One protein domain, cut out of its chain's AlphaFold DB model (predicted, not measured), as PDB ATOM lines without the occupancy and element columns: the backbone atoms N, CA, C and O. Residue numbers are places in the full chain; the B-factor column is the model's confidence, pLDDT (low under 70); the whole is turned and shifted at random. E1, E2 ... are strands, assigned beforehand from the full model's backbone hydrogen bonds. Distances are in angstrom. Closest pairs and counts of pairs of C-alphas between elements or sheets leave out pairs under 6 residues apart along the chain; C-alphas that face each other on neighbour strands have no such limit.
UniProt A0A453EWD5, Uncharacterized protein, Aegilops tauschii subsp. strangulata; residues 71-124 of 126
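AT A GLANCE: This is residues 71 to 124 of the 126 residues of an uncharacterized protein of Aegilops tauschii subsp. strangulata (UniProt A0A453EWD5). What is the shape? Two antiparallel strand pairs, E1 with E4 and E2 with E3, sit side by side, and the loop of residues 77 to 95 reaches out beyond one end. What is it made of? The 54 printed residues are all strand in class, in order E1, E2, E3, E4, with no named helix; 24 residues, under half, are in named elements. The whole is loose, radius of gyration of the C-alphas 13.1 A, a rod spanning 41 by 19 by 15 A.

HOW THE PARTS SIT: How do E1, residues 71 to 76, and E4, residues 117 to 123, pair? They are antiparallel at 166 degrees, with N 73 and O 120 within hydrogen-bond range at 2.9 A. And E2, residues 96 to 100, with E3, residues 106 to 111? This hairpin is antiparallel at 159 degrees, with N 97 and O 110 within hydrogen-bond range at 2.8 A. What joins the sheets? The closest C-alphas of E3 and E4, Ala 110 and Tyr 118, are 6.2 A apart; E1 and E3 are apart.

IN THESE COORDINATES: Where are the anchors? E1 begins at C-alpha 71 (12.755, 41.153, -2.723), and E4 ends at C-alpha 123 (16.148, 37.996, -4.390). How long are the strands? E1 measures 17.0 A, E2 12.7 A, E3 14.5 A and E4 17.2 A.

THE WHOLE: How large is it? The farthest C-alphas, Ser 85 and Leu 103, are 41.8 A apart. What of links and confidence? The printed part has no cut, E1 to E2 is a long link, and residues 81 to 90 are under pLDDT 70.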
ATOM      1  N   PHE A  71      12.518  39.818  -3.243       92.25
ATOM      2  CA  PHE A  71      12.755  41.153  -2.723       92.25
ATOM      3  C   PHE A  71      13.835  41.883  -3.527       92.25
ATOM      4  O   PHE A  71      14.652  41.278  -4.219       92.25
ATOM      5  N   THR A  72      13.855  43.202  -3.408       93.19
ATOM      6  CA  THR A  72      14.898  44.063  -3.948       93.19
ATOM      7  C   THR A  72      15.842  44.456  -2.824       93.19
ATOM      8  O   THR A  72      15.446  45.159  -1.892       93.19
ATOM      9  N   VAL A  73      17.106  44.061  -2.942       92.69
ATOM     10  CA  VAL A  73      18.184  44.516  -2.060       92.69
ATOM     11  C   VAL A  73      18.883  45.677  -2.749       92.69
ATOM     12  O   VAL A  73      19.307  45.553  -3.892       92.69
ATOM     13  N   SER A  74      18.990  46.827  -2.089       93.69
ATOM     14  CA  SER A  74      19.610  48.018  -2.678       93.69
ATOM     15  C   SER A  74      20.508  48.723  -1.681       93.69
ATOM     16  O   SER A  74      20.289  48.652  -0.473       93.69
ATOM     17  N   GLY A  75      21.514  49.412  -2.202       92.31
ATOM     18  CA  GLY A  75      22.481  50.141  -1.400       92.31
ATOM     19  C   GLY A  75      23.162  51.247  -2.192       92.31
ATOM     20  O   GLY A  75      22.874  51.475  -3.370       92.31
ATOM     21  N   LYS A  76      24.070  51.956  -1.523       91.12
ATOM     22  CA  LYS A  76      24.878  53.023  -2.114       91.12
ATOM     23  C   LYS A  76      26.321  52.879  -1.650       91.12
ATOM     24  O   LYS A  76      26.575  52.814  -0.452       91.12
ATOM     25  N   ILE A  77      27.255  52.871  -2.593       88.88
ATOM     26  CA  ILE A  77      28.682  53.000  -2.309       88.88
ATOM     27  C   ILE A  77      29.022  54.486  -2.250       88.88
ATOM     28  O   ILE A  77      28.713  55.246  -3.167       88.88
ATOM     29  N   VAL A  78      29.670  54.897  -1.163       85.19
ATOM     30  CA  VAL A  78      30.144  56.269  -0.957       85.19
ATOM     31  C   VAL A  78      31.669  56.289  -0.954       85.19
ATOM     32  O   VAL A  78      32.310  55.402  -0.394       85.19
ATOM     33  N   GLY A  79      32.263  57.285  -1.614       73.81
ATOM     34  CA  GLY A  79      33.715  57.464  -1.616       73.81
ATOM     35  C   GLY A  79      34.213  57.983  -0.264       73.81
ATOM     36  O   GLY A  79      33.591  58.863   0.325       73.81
ATOM     37  N   ALA A  80      35.355  57.477   0.207       70.81
ATOM     38  CA  ALA A  80      35.918  57.821   1.519       70.81
ATOM     39  C   ALA A  80      36.352  59.297   1.667       70.81
ATOM     40  O   ALA A  80      36.480  59.794   2.781       70.81
ATOM     41  N   VAL A  81      36.577  60.010   0.558       61.00
ATOM     42  CA  VAL A  81      37.093  61.390   0.544       61.00
ATOM     43  C   VAL A  81      36.310  62.249  -0.442       61.00
ATOM     44  O   VAL A  81      36.725  62.496  -1.571       61.00
ATOM     45  N   GLY A  82      35.157  62.742   0.003       56.28
ATOM     46  CA  GLY A  82      34.532  63.906  -0.610       56.28
ATOM     47  C   GLY A  82      35.260  65.164  -0.145       56.28
ATOM     48  O   GLY A  82      34.919  65.725   0.895       56.28
ATOM     49  N   GLY A  83      36.278  65.612  -0.883       54.78
ATOM     50  CA  GLY A  83      36.801  66.970  -0.700       54.78
ATOM     51  C   GLY A  83      35.680  68.005  -0.889       54.78
ATOM     52  O   GLY A  83      34.652  67.694  -1.486       54.78
ATOM     53  N   LYS A  84      35.859  69.256  -0.437       58.19
ATOM     54  CA  LYS A  84      34.857  70.344  -0.592       58.19
ATOM     55  C   LYS A  84      34.359  70.563  -2.040       58.19
ATOM     56  O   LYS A  84      33.340  71.217  -2.218       58.19
ATOM     57  N   SER A  85      35.059  70.020  -3.042       56.28
ATOM     58  CA  SER A  85      34.712  70.061  -4.472       56.28
ATOM     59  C   SER A  85      33.925  68.848  -4.987       56.28
ATOM     60  O   SER A  85      33.488  68.866  -6.134       56.28
ATOM     61  N   CYS A  86      33.740  67.789  -4.195       57.97
ATOM     62  CA  CYS A  86      32.974  66.611  -4.595       57.97
ATOM     63  C   CYS A  86      31.528  66.752  -4.111       57.97
ATOM     64  O   CYS A  86      31.282  67.050  -2.942       57.97
ATOM     65  N   SER A  87      30.563  66.526  -5.006       61.84
ATOM     66  CA  SER A  87      29.151  66.553  -4.631       61.84
ATOM     67  C   SER A  87      28.883  65.469  -3.583       61.84
ATOM     68  O   SER A  87      29.225  64.307  -3.806       61.84
ATOM     69  N   LYS A  88      28.283  65.835  -2.442       62.41
ATOM     70  CA  LYS A  88      27.991  64.912  -1.323       62.41
ATOM     71  C   LYS A  88      27.083  63.744  -1.729       62.41
ATOM     72  O   LYS A  88      27.047  62.723  -1.048       62.41
ATOM     73  N   ASP A  89      26.396  63.885  -2.860       65.50
ATOM     74  CA  ASP A  89      25.485  62.887  -3.409       65.50
ATOM     75  C   ASP A  89      26.130  61.954  -4.444       65.50
ATOM     76  O   ASP A  89      25.491  60.981  -4.852       65.50
ATOM     77  N   GLY A  90      27.384  62.203  -4.832       68.62
ATOM     78  CA  GLY A  90      28.135  61.364  -5.766       68.62
ATOM     79  C   GLY A  90      28.626  60.052  -5.146       68.62
ATOM     80  O   GLY A  90      28.779  59.932  -3.931       68.62
ATOM     81  N   GLY A  91      28.899  59.065  -5.997       79.62
ATOM     82  CA  GLY A  91      29.513  57.797  -5.610       79.62
ATOM     83  C   GLY A  91      30.319  57.211  -6.770       79.62
ATOM     84  O   GLY A  91      30.172  57.667  -7.906       79.62
ATOM     85  N   PRO A  92      31.212  56.243  -6.513       86.81
ATOM     86  CA  PRO A  92      31.997  55.635  -7.575       86.81
ATOM     87  C   PRO A  92      31.072  54.851  -8.510       86.81
ATOM     88  O   PRO A  92      30.333  53.971  -8.068       86.81
ATOM     89  N   SER A  93      31.111  55.190  -9.798       90.69
ATOM     90  CA  SER A  93      30.334  54.536 -10.855       90.69
ATOM     91  C   SER A  93      31.066  53.319 -11.404       90.69
ATOM     92  O   SER A  93      32.290  53.330 -11.500       90.69
ATOM     93  N   GLY A  94      30.317  52.306 -11.839       92.38
ATOM     94  CA  GLY A  94      30.876  51.127 -12.505       92.38
ATOM     95  C   GLY A  94      31.606  50.160 -11.571       92.38
ATOM     96  O   GLY A  94      32.315  49.276 -12.044       92.38
ATOM     97  N   VAL A  95      31.433  50.298 -10.255       93.00
ATOM     98  CA  VAL A  95      31.931  49.324  -9.282       93.00
ATOM     99  C   VAL A  95      31.036  48.093  -9.339       93.00
ATOM    100  O   VAL A  95      29.816  48.210  -9.221       93.00
ATOM    101  N   LYS A  96      31.642  46.917  -9.517       96.06
ATOM    102  CA  LYS A  96      30.933  45.638  -9.474       96.06
ATOM    103  C   LYS A  96      30.682  45.238  -8.025       96.06
ATOM    104  O   LYS A  96      31.621  45.111  -7.246       96.06
ATOM    105  N   VAL A  97      29.413  45.048  -7.692       96.50
ATOM    106  CA  VAL A  97      28.940  44.541  -6.405       96.50
ATOM    107  C   VAL A  97      28.369  43.155  -6.636       96.50
ATOM    108  O   VAL A  97      27.563  42.962  -7.547       96.50
ATOM    109  N   GLU A  98      28.788  42.201  -5.821       96.25
ATOM    110  CA  GLU A  98      28.331  40.817  -5.869       96.25
ATOM    111  C   GLU A  98      27.573  40.499  -4.583       96.25
ATOM    112  O   GLU A  98      28.002  40.864  -3.488       96.25
ATOM    113  N   LEU A  99      26.412  39.872  -4.735       94.25
ATOM    114  CA  LEU A  99      25.642  39.291  -3.650       94.25
ATOM    115  C   LEU A  99      25.982  37.805  -3.607       94.25
ATOM    116  O   LEU A  99      25.742  37.102  -4.591       94.25
ATOM    117  N   LEU A 100      26.544  37.363  -2.486       94.62
ATOM    118  CA  LEU A 100      26.919  35.973  -2.249       94.62
ATOM    119  C   LEU A 100      25.947  35.320  -1.258       94.62
ATOM    120  O   LEU A 100      25.368  36.016  -0.420       94.62
ATOM    121  N   SER A 101      25.771  34.004  -1.370       91.81
ATOM    122  CA  SER A 101      25.090  33.192  -0.359       91.81
ATOM    123  C   SER A 101      25.994  32.948   0.854       91.81
ATOM    124  O   SER A 101      27.172  33.305   0.864       91.81
ATOM    125  N   ASP A 102      25.450  32.308   1.886       90.62
ATOM    126  CA  ASP A 102      26.195  31.825   3.054       90.62
ATOM    127  C   ASP A 102      27.262  30.764   2.718       90.62
ATOM    128  O   ASP A 102      28.183  30.545   3.502       90.62
ATOM    129  N   LEU A 103      27.158  30.141   1.541       93.75
ATOM    130  CA  LEU A 103      28.118  29.186   0.986       93.75
ATOM    131  C   LEU A 103      29.139  29.838   0.031       93.75
ATOM    132  O   LEU A 103      29.808  29.128  -0.716       93.75
ATOM    133  N   ASP A 104      29.249  31.173   0.033       92.69
ATOM    134  CA  ASP A 104      30.099  31.967  -0.873       92.69
ATOM    135  C   ASP A 104      29.760  31.796  -2.376       92.69
ATOM    136  O   ASP A 104      30.575  32.081  -3.257       92.69
ATOM    137  N   GLU A 105      28.537  31.369  -2.708       94.00
ATOM    138  CA  GLU A 105      28.089  31.236  -4.098       94.00
ATOM    139  C   GLU A 105      27.528  32.556  -4.635       94.00
ATOM    140  O   GLU A 105      26.788  33.261  -3.952       94.00
ATOM    141  N   LEU A 106      27.828  32.891  -5.894       93.94
ATOM    142  CA  LEU A 106      27.315  34.108  -6.525       93.94
ATOM    143  C   LEU A 106      25.806  34.008  -6.790       93.94
ATOM    144  O   LEU A 106      25.374  33.310  -7.705       93.94
ATOM    145  N   VAL A 107      25.020  34.793  -6.054       93.88
ATOM    146  CA  VAL A 107      23.565  34.910  -6.228       93.88
ATOM    147  C   VAL A 107      23.226  35.942  -7.302       93.88
ATOM    148  O   VAL A 107      22.408  35.691  -8.186       93.88
ATOM    149  N   ALA A 108      23.842  37.124  -7.236       94.31
ATOM    150  CA  ALA A 108      23.588  38.209  -8.178       94.31
ATOM    151  C   ALA A 108      24.779  39.170  -8.277       94.31
ATOM    152  O   ALA A 108      25.597  39.268  -7.368       94.31
ATOM    153  N   SER A 109      24.858  39.931  -9.372       95.62
ATOM    154  CA  SER A 109      25.838  41.011  -9.520       95.62
ATOM    155  C   SER A 109      25.192  42.268 -10.099       95.62
ATOM    156  O   SER A 109      24.258  42.182 -10.897       95.62
ATOM    157  N   ALA A 110      25.674  43.435  -9.681       96.38
ATOM    158  CA  ALA A 110      25.191  44.732 -10.132       96.38
ATOM    159  C   ALA A 110      26.359  45.713 -10.258       96.38
ATOM    160  O   ALA A 110      27.344  45.628  -9.527       96.38
ATOM    161  N   LEU A 111      26.238  46.666 -11.181       95.88
ATOM    162  CA  LEU A 111      27.171  47.782 -11.297       95.88
ATOM    163  C   LEU A 111      26.583  49.012 -10.614       95.88
ATOM    164  O   LEU A 111      25.386  49.285 -10.735       95.88
ATOM    165  N   THR A 112      27.425  49.777  -9.930       94.00
ATOM    166  CA  THR A 112      27.003  51.051  -9.350       94.00
ATOM    167  C   THR A 112      26.733  52.112 -10.417       94.00
ATOM    168  O   THR A 112      27.444  52.222 -11.420       94.00
ATOM    169  N   SER A 113      25.722  52.942 -10.170       92.44
ATOM    170  CA  SER A 113      25.412  54.131 -10.965       92.44
ATOM    171  C   SER A 113      26.403  55.279 -10.712       92.44
ATOM    172  O   SER A 113      27.253  55.206  -9.825       92.44
ATOM    173  N   SER A 114      26.237  56.402 -11.419       87.81
ATOM    174  CA  SER A 114      27.004  57.644 -11.197       87.81
ATOM    175  C   SER A 114      26.851  58.243  -9.794       87.81
ATOM    176  O   SER A 114      27.675  59.048  -9.362       87.81
ATOM    177  N   THR A 115      25.807  57.848  -9.066       87.88
ATOM    178  CA  THR A 115      25.598  58.222  -7.664       87.88
ATOM    179  C   THR A 115      26.101  57.149  -6.698       87.88
ATOM    180  O   THR A 115      25.949  57.302  -5.493       87.88
ATOM    181  N   GLY A 116      26.700  56.059  -7.186       89.44
ATOM    182  CA  GLY A 116      27.133  54.920  -6.376       89.44
ATOM    183  C   GLY A 116      26.005  53.966  -5.977       89.44
ATOM    184  O   GLY A 116      26.245  53.032  -5.216       89.44
ATOM    185  N   GLY A 117      24.773  54.193  -6.441       93.69
ATOM    186  CA  GLY A 117      23.628  53.340  -6.124       93.69
ATOM    187  C   GLY A 117      23.671  52.011  -6.877       93.69
ATOM    188  O   GLY A 117      24.049  51.985  -8.045       93.69
ATOM    189  N   TYR A 118      23.252  50.926  -6.231       95.06
ATOM    190  CA  TYR A 118      23.085  49.606  -6.845       95.06
ATOM    191  C   TYR A 118      21.830  48.911  -6.300       95.06
ATOM    192  O   TYR A 118      21.360  49.225  -5.202       95.06
ATOM    193  N   ALA A 119      21.285  47.967  -7.067       95.19
ATOM    194  CA  ALA A 119      20.155  47.149  -6.647       95.19
ATOM    195  C   ALA A 119      20.209  45.752  -7.279       95.19
ATOM    196  O   ALA A 119      20.497  45.612  -8.465       95.19
ATOM    197  N   PHE A 120      19.870  44.745  -6.483       94.62
ATOM    198  CA  PHE A 120      19.588  43.380  -6.901       94.62
ATOM    199  C   PHE A 120      18.081  43.177  -6.820       94.62
ATOM    200  O   PHE A 120      17.485  43.397  -5.766       94.62
ATOM    201  N   VAL A 121      17.460  42.806  -7.931       91.56
ATOM    202  CA  VAL A 121      16.020  42.534  -7.996       91.56
ATOM    203  C   VAL A 121      15.768  41.041  -7.874       91.56
ATOM    204  O   VAL A 121      16.621  40.239  -8.248       91.56
ATOM    205  N   ASN A 122      14.572  40.678  -7.415       90.06
ATOM    206  CA  ASN A 122      14.111  39.295  -7.398       90.06
ATOM    207  C   ASN A 122      14.956  38.333  -6.534       90.06
ATOM    208  O   ASN A 122      15.222  37.203  -6.935       90.06
ATOM    209  N   ILE A 123      15.377  38.787  -5.353       93.06
ATOM    210  CA  ILE A 123      16.148  37.996  -4.390       93.06
ATOM    211  C   ILE A 123      15.202  37.265  -3.437       93.06
ATOM    212  O   ILE A 123      14.399  37.888  -2.742       93.06
ATOM    213  N   ILE A 124      15.276  35.939  -3.405       88.38
ATOM    214  CA  ILE A 124      14.476  35.113  -2.494       88.38
ATOM    215  C   ILE A 124      15.098  35.192  -1.086       88.38
ATOM    216  O   ILE A 124      16.322  35.196  -0.989       88.38
TER     217      ILE A 124